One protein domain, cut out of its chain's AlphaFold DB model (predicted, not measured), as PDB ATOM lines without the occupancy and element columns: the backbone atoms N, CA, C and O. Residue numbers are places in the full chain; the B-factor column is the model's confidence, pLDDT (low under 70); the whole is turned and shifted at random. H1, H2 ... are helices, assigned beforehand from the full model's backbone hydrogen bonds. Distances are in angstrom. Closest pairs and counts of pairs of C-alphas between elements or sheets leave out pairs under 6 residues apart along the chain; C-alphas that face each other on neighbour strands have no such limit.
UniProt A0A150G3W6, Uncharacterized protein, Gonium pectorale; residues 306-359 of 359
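AT A GLANCE: This is residues 306 to 359 of the 359 residues of an uncharacterized protein of Gonium pectorale (UniProt A0A150G3W6). The long helix H3 makes one side of a flat model; H1 packs along part of it, and H2 makes a corner with H1. Beyond H3 the chain turns, and residues 352 to 359, of which 352 to 357 belong to H4, stick out. The 54 printed residues hold four named helices, H1 to H4, and no named strand: all helix, only just loose, close to compact, radius of gyration 12.5 A, spans 33 by 27 by 14 A.

HOW THE PARTS SIT: H3, residues 329 to 345, touches H1, residues 306 to 312, with residues 332 to 339 alone; the closest C-alphas, of Ala 309 and Ser 335, are 5.5 A apart. They run the same way at a shallow tilt of 33 degrees, only just short of steep. H1 and H2, residues 317 to 322, touch only at the corner; the closest C-alphas, of Thr 310 and Pro 317, are 6.8 A apart. H4, residues 351 to 357, is apart from H1, H2 and H3. Every O i to N i+4 pair is within hydrogen-bond range in H2, 2 of 3 in H1, 12 of 13 in H3 and 1 of 3 in H4, with 1 of 4 O i to N i+3 pairs there.

IN THESE COORDINATES: H3 measures 25.1 A, H4 10.6 A, H1 10.4 A and H2 8.9 A from first to last C-alpha. H3 begins at C-alpha 329 (-36.865, 30.666, 42.688); H4 ends at C-alpha 357 (-60.777, 15.782, 54.474).

THE WHOLE: The printed part has no cut and no long link. The farthest C-alphas, of Pro 329 and Ala 359, are 35.9 A apart. Residues 306 to 312, 315 to 326 and 358 to 359 have pLDDT under 70.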
ATOM      1  N   ARG A 306     -39.377  20.931  37.822       55.66
ATOM      2  CA  ARG A 306     -40.629  21.521  38.317       55.66
ATOM      3  C   ARG A 306     -41.782  20.519  38.341       55.66
ATOM      4  O   ARG A 306     -42.559  20.538  39.279       55.66
ATOM      5  N   CYS A 307     -41.846  19.599  37.376       55.62
ATOM      6  CA  CYS A 307     -42.884  18.569  37.348       55.62
ATOM      7  C   CYS A 307     -42.719  17.503  38.441       55.62
ATOM      8  O   CYS A 307     -43.717  16.952  38.890       55.62
ATOM      9  N   ALA A 308     -41.493  17.203  38.882       58.09
ATOM     10  CA  ALA A 308     -41.258  16.098  39.811       58.09
ATOM     11  C   ALA A 308     -41.847  16.373  41.200       58.09
ATOM     12  O   ALA A 308     -42.459  15.491  41.787       58.09
ATOM     13  N   ALA A 309     -41.716  17.603  41.700       61.47
ATOM     14  CA  ALA A 309     -42.260  17.983  43.001       61.47
ATOM     15  C   ALA A 309     -43.787  18.112  42.991       61.47
ATOM     16  O   ALA A 309     -44.444  17.703  43.944       61.47
ATOM     17  N   THR A 310     -44.356  18.625  41.897       65.38
ATOM     18  CA  THR A 310     -45.810  18.682  41.698       65.38
ATOM     19  C   THR A 310     -46.414  17.278  41.646       65.38
ATOM     20  O   THR A 310     -47.416  17.017  42.306       65.38
ATOM     21  N   LEU A 311     -45.746  16.351  40.946       66.94
ATOM     22  CA  LEU A 311     -46.117  14.935  40.919       66.94
ATOM     23  C   LEU A 311     -45.973  14.278  42.297       66.94
ATOM     24  O   LEU A 311     -46.834  13.493  42.683       66.94
ATOM     25  N   LEU A 312     -44.928  14.618  43.059       67.50
ATOM     26  CA  LEU A 312     -44.721  14.085  44.410       67.50
ATOM     27  C   LEU A 312     -45.801  14.552  45.400       67.50
ATOM     28  O   LEU A 312     -46.108  13.840  46.350       67.50
ATOM     29  N   MET A 313     -46.374  15.738  45.181       70.75
ATOM     30  CA  MET A 313     -47.454  16.296  46.000       70.75
ATOM     31  C   MET A 313     -48.855  15.876  45.541       70.75
ATOM     32  O   MET A 313     -49.838  16.333  46.118       70.75
ATOM     33  N   GLY A 314     -48.972  15.038  44.505       71.12
ATOM     34  CA  GLY A 314     -50.272  14.626  43.970       71.12
ATOM     35  C   GLY A 314     -51.089  15.779  43.378       71.12
ATOM     36  O   GLY A 314     -52.290  15.636  43.174       71.12
ATOM     37  N   GLN A 315     -50.456  16.925  43.103       69.62
ATOM     38  CA  GLN A 315     -51.121  18.019  42.411       69.62
ATOM     39  C   GLN A 315     -51.262  17.661  40.937       69.62
ATOM     40  O   GLN A 315     -50.291  17.279  40.278       69.62
ATOM     41  N   ASP A 316     -52.478  17.815  40.415       67.56
ATOM     42  CA  ASP A 316     -52.747  17.611  39.001       67.56
ATOM     43  C   ASP A 316     -51.866  18.582  38.185       67.56
ATOM     44  O   ASP A 316     -51.912  19.803  38.411       67.56
ATOM     45  N   PRO A 317     -51.029  18.084  37.252       56.81
ATOM     46  CA  PRO A 317     -50.146  18.927  36.451       56.81
ATOM     47  C   PRO A 317     -50.908  20.007  35.669       56.81
ATOM     48  O   PRO A 317     -50.318  21.026  35.306       56.81
ATOM     49  N   THR A 318     -52.210  19.821  35.434       61.12
ATOM     50  CA  THR A 318     -53.076  20.804  34.772       61.12
ATOM     51  C   THR A 318     -53.374  22.024  35.651       61.12
ATOM     52  O   THR A 318     -53.376  23.151  35.150       61.12
ATOM     53  N   VAL A 319     -53.529  21.833  36.964       60.72
ATOM     54  CA  VAL A 319     -53.781  22.908  37.941       60.72
ATOM     55  C   VAL A 319     -52.499  23.686  38.237       60.72
ATOM     56  O   VAL A 319     -52.517  24.908  38.364       60.72
ATOM     57  N   ALA A 320     -51.353  23.006  38.261       60.88
ATOM     58  CA  ALA A 320     -50.060  23.672  38.402       60.88
ATOM     59  C   ALA A 320     -49.660  24.481  37.153       60.88
ATOM     60  O   ALA A 320     -48.904  25.445  37.258       60.88
ATOM     61  N   ALA A 321     -50.165  24.114  35.971       59.38
ATOM     62  CA  ALA A 321     -49.889  24.825  34.724       59.38
ATOM     63  C   ALA A 321     -50.746  26.089  34.530       59.38
ATOM     64  O   ALA A 321     -50.318  26.999  33.816       59.38
ATOM     65  N   SER A 322     -51.936  26.165  35.140       64.88
ATOM     66  CA  SER A 322     -52.848  27.309  34.990       64.88
ATOM     67  C   SER A 322     -52.454  28.508  35.857       64.88
ATOM     68  O   SER A 322     -52.689  29.654  35.465       64.88
ATOM     69  N   ASN A 323     -51.759  28.278  36.976       59.91
ATOM     70  CA  ASN A 323     -51.184  29.341  37.795       59.91
ATOM     71  C   ASN A 323     -49.849  29.823  37.204       59.91
ATOM     72  O   ASN A 323     -48.759  29.511  37.668       59.91
ATOM     73  N   THR A 324     -49.949  30.628  36.149       59.97
ATOM     74  CA  THR A 324     -48.816  31.286  35.471       59.97
ATOM     75  C   THR A 324     -48.194  32.438  36.272       59.97
ATOM     76  O   THR A 324     -47.325  33.141  35.752       59.97
ATOM     77  N   HIS A 325     -48.590  32.624  37.538       65.31
ATOM     78  CA  HIS A 325     -47.897  33.532  38.448       65.31
ATOM     79  C   HIS A 325     -46.449  33.058  38.548       65.31
ATOM     80  O   HIS A 325     -46.189  31.910  38.904       65.31
ATOM     81  N   GLY A 326     -45.525  33.911  38.099       69.50
ATOM     82  CA  GLY A 326     -44.140  33.547  37.830       69.50
ATOM     83  C   GLY A 326     -43.552  32.723  38.968       69.50
ATOM     84  O   GLY A 326     -43.389  33.231  40.071       69.50
ATOM     85  N   VAL A 327     -43.262  31.450  38.683       75.25
ATOM     86  CA  VAL A 327     -42.661  30.513  39.637       75.25
ATOM     87  C   VAL A 327     -41.376  31.143  40.159       75.25
ATOM     88  O   VAL A 327     -40.377  31.226  39.437       75.25
ATOM     89  N   ALA A 328     -41.437  31.641  41.390       84.25
ATOM     90  CA  ALA A 328     -40.313  32.278  42.035       84.25
ATOM     91  C   ALA A 328     -39.236  31.219  42.325       84.25
ATOM     92  O   ALA A 328     -39.563  30.061  42.595       84.25
ATOM     93  N   PRO A 329     -37.943  31.584  42.315       80.94
ATOM     94  CA  PRO A 329     -36.865  30.666  42.688       80.94
ATOM     95  C   PRO A 329     -37.020  30.088  44.110       80.94
ATOM     96  O   PRO A 329     -36.443  29.049  44.416       80.94
ATOM     97  N   SER A 330     -37.843  30.702  44.969       85.00
ATOM     98  CA  SER A 330     -38.231  30.147  46.271       85.00
ATOM     99  C   SER A 330     -39.026  28.835  46.168       85.00
ATOM    100  O   SER A 330     -38.913  27.989  47.056       85.00
ATOM    101  N   CYS A 331     -39.764  28.604  45.077       88.62
ATOM    102  CA  CYS A 331     -40.491  27.351  44.846       88.62
ATOM    103  C   CYS A 331     -39.544  26.151  44.658       88.62
ATOM    104  O   CYS A 331     -39.867  25.031  45.065       88.62
ATOM    105  N   ASP A 332     -38.353  26.377  44.090       92.50
ATOM    106  CA  ASP A 332     -37.351  25.323  43.887       92.50
ATOM    107  C   ASP A 332     -36.731  24.887  45.230       92.50
ATOM    108  O   ASP A 332     -36.506  23.703  45.468       92.50
ATOM    109  N   VAL A 333     -36.534  25.819  46.170       94.38
ATOM    110  CA  VAL A 333     -36.032  25.493  47.518       94.38
ATOM    111  C   VAL A 333     -37.060  24.680  48.306       94.38
ATOM    112  O   VAL A 333     -36.715  23.678  48.933       94.38
ATOM    113  N   TYR A 334     -38.337  25.066  48.234       94.12
ATOM    114  CA  TYR A 334     -39.416  24.358  48.924       94.12
ATOM    115  C   TYR A 334     -39.598  22.924  48.404       94.12
ATOM    116  O   TYR A 334     -39.721  21.977  49.183       94.12
ATOM    117  N   SER A 335     -39.543  22.741  47.082       93.19
ATOM    118  CA  SER A 335     -39.637  21.414  46.462       93.19
ATOM    119  C   SER A 335     -38.460  20.500  46.811       93.19
ATOM    120  O   SER A 335     -38.668  19.311  47.060       93.19
ATOM    121  N   VAL A 336     -37.241  21.039  46.907       96.06
ATOM    122  CA  VAL A 336     -36.073  20.286  47.400       96.06
ATOM    123  C   VAL A 336     -36.247  19.892  48.869       96.06
ATOM    124  O   VAL A 336     -35.929  18.760  49.233       96.06
ATOM    125  N   GLY A 337     -36.799  20.778  49.704       96.62
ATOM    126  CA  GLY A 337     -37.108  20.477  51.104       96.62
ATOM    127  C   GLY A 337     -38.082  19.306  51.255       96.62
ATOM    128  O   GLY A 337     -37.820  18.378  52.021       96.62
ATOM    129  N   LEU A 338     -39.162  19.295  50.469       96.00
ATOM    130  CA  LEU A 338     -40.135  18.198  50.466       96.00
ATOM    131  C   LEU A 338     -39.549  16.881  49.950       96.00
ATOM    132  O   LEU A 338     -39.845  15.825  50.507       96.00
ATOM    133  N   LEU A 339     -38.685  16.933  48.932       96.06
ATOM    134  CA  LEU A 339     -37.982  15.747  48.442       96.06
ATOM    135  C   LEU A 339     -37.053  15.168  49.517       96.06
ATOM    136  O   LEU A 339     -37.045  13.960  49.739       96.06
ATOM    137  N   MET A 340     -36.296  16.021  50.210       97.44
ATOM    138  CA  MET A 340     -35.409  15.591  51.292       97.44
ATOM    139  C   MET A 340     -36.201  14.975  52.448       97.44
ATOM    140  O   MET A 340     -35.817  13.932  52.973       97.44
ATOM    141  N   TRP A 341     -37.337  15.576  52.807       96.62
ATOM    142  CA  TRP A 341     -38.234  15.026  53.818       96.62
ATOM    143  C   TRP A 341     -38.757  13.642  53.416       96.62
ATOM    144  O   TRP A 341     -38.682  12.726  54.227       96.62
ATOM    145  N   TYR A 342     -39.193  13.461  52.163       96.44
ATOM    146  CA  TYR A 342     -39.659  12.169  51.639       96.44
ATOM    147  C   TYR A 342     -38.571  11.089  51.713       96.44
ATOM    148  O   TYR A 342     -38.827   9.965  52.139       96.44
ATOM    149  N   LEU A 343     -37.335  11.437  51.342       96.44
ATOM    150  CA  LEU A 343     -36.200  10.513  51.391       96.44
ATOM    151  C   LEU A 343     -35.837  10.094  52.822       96.44
ATOM    152  O   LEU A 343     -35.424   8.956  53.031       96.44
ATOM    153  N   VAL A 344     -35.975  10.996  53.800       97.06
ATOM    154  CA  VAL A 344     -35.648  10.722  55.209       97.06
ATOM    155  C   VAL A 344     -36.779   9.982  55.924       97.06
ATOM    156  O   VAL A 344     -36.510   9.070  56.702       97.06
ATOM    157  N   SER A 345     -38.033  10.367  55.689       96.69
ATOM    158  CA  SER A 345     -39.190   9.802  56.392       96.69
ATOM    159  C   SER A 345     -39.689   8.497  55.767       96.69
ATOM    160  O   SER A 345     -40.307   7.689  56.458       96.69
ATOM    161  N   GLY A 346     -39.464   8.297  54.463       96.38
ATOM    162  CA  GLY A 346     -40.078   7.215  53.694       96.38
ATOM    163  C   GLY A 346     -41.605   7.323  53.585       96.38
ATOM    164  O   GLY A 346     -42.252   6.373  53.154       96.38
ATOM    165  N   GLN A 347     -42.190   8.450  53.992       95.38
ATOM    166  CA  GLN A 347     -43.626   8.730  53.954       95.38
ATOM    167  C   GLN A 347     -43.896   9.858  52.963       95.38
ATOM    168  O   GLN A 347     -43.005  10.661  52.710       95.38
ATOM    169  N   ALA A 348     -45.103   9.938  52.392       93.88
ATOM    170  CA  ALA A 348     -45.471  11.061  51.526       93.88
ATOM    171  C   ALA A 348     -45.921  12.274  52.361       93.88
ATOM    172  O   ALA A 348     -46.599  12.102  53.382       93.88
ATOM    173  N   PRO A 349     -45.522  13.501  51.978       90.88
ATOM    174  CA  PRO A 349     -45.855  14.678  52.761       90.88
ATOM    175  C   PRO A 349     -47.369  14.882  52.713       90.88
ATOM    176  O   PRO A 349     -48.006  14.603  51.702       90.88
ATOM    177  N   PHE A 350     -47.951  15.335  53.825       93.00
ATOM    178  CA  PHE A 350     -49.384  15.642  53.950       93.00
ATOM    179  C   PHE A 350     -50.373  14.463  53.890       93.00
ATOM    180  O   PHE A 350     -51.577  14.706  53.848       93.00
ATOM    181  N   GLN A 351     -49.935  13.201  53.995       89.19
ATOM    182  CA  GLN A 351     -50.868  12.053  54.067       89.19
ATOM    183  C   GLN A 351     -51.920  12.163  55.187       89.19
ATOM    184  O   GLN A 351     -53.028  11.648  55.063       89.19
ATOM    185  N   HIS A 352     -51.589  12.845  56.286       85.00
ATOM    186  CA  HIS A 352     -52.514  13.069  57.398       85.00
ATOM    187  C   HIS A 352     -53.602  14.103  57.079       85.00
ATOM    188  O   HIS A 352     -54.674  14.049  57.675       85.00
ATOM    189  N   LEU A 353     -53.358  15.021  56.139       87.25
ATOM    190  CA  LEU A 353     -54.342  16.031  55.746       87.25
ATOM    191  C   LEU A 353     -55.394  15.437  54.806       87.25
ATOM    192  O   LEU A 353     -56.580  15.688  54.992       87.25
ATOM    193  N   SER A 354     -54.989  14.570  53.871       76.31
ATOM    194  CA  SER A 354     -55.930  13.930  52.941       76.31
ATOM    195  C   SER A 354     -56.917  12.985  53.632       76.31
ATOM    196  O   SER A 354     -58.038  12.819  53.165       76.31
ATOM    197  N   ALA A 355     -56.519  12.359  54.744       75.38
ATOM    198  CA  ALA A 355     -57.400  11.466  55.497       75.38
ATOM    199  C   ALA A 355     -58.451  12.228  56.322       75.38
ATOM    200  O   ALA A 355     -59.552  11.723  56.511       75.38
ATOM    201  N   ALA A 356     -58.120  13.434  56.793       77.00
ATOM    202  CA  ALA A 356     -59.036  14.273  57.562       77.00
ATOM    203  C   ALA A 356     -60.105  14.942  56.685       77.00
ATOM    204  O   ALA A 356     -61.195  15.210  57.165       77.00
ATOM    205  N   GLU A 357     -59.806  15.203  55.411       73.50
ATOM    206  CA  GLU A 357     -60.777  15.782  54.474       73.50
ATOM    207  C   GLU A 357     -61.789  14.747  53.953       73.50
ATOM    208  O   GLU A 357     -62.881  15.103  53.518       73.50
ATOM    209  N   ALA A 358     -61.444  13.457  54.016       67.69
ATOM    210  CA  ALA A 358     -62.312  12.366  53.579       67.69
ATOM    211  C   ALA A 358     -63.240  11.811  54.682       67.69
ATOM    212  O   ALA A 358     -64.072  10.954  54.374       67.69
ATOM    213  N   ALA A 359     -63.077  12.248  55.936       64.69
ATOM    214  CA  ALA A 359     -63.831  11.784  57.106       64.69
ATOM    215  C   ALA A 359     -64.872  12.819  57.552       64.69
ATOM    216  O   ALA A 359     -66.000  12.392  57.889       64.69
TER     217      ALA A 359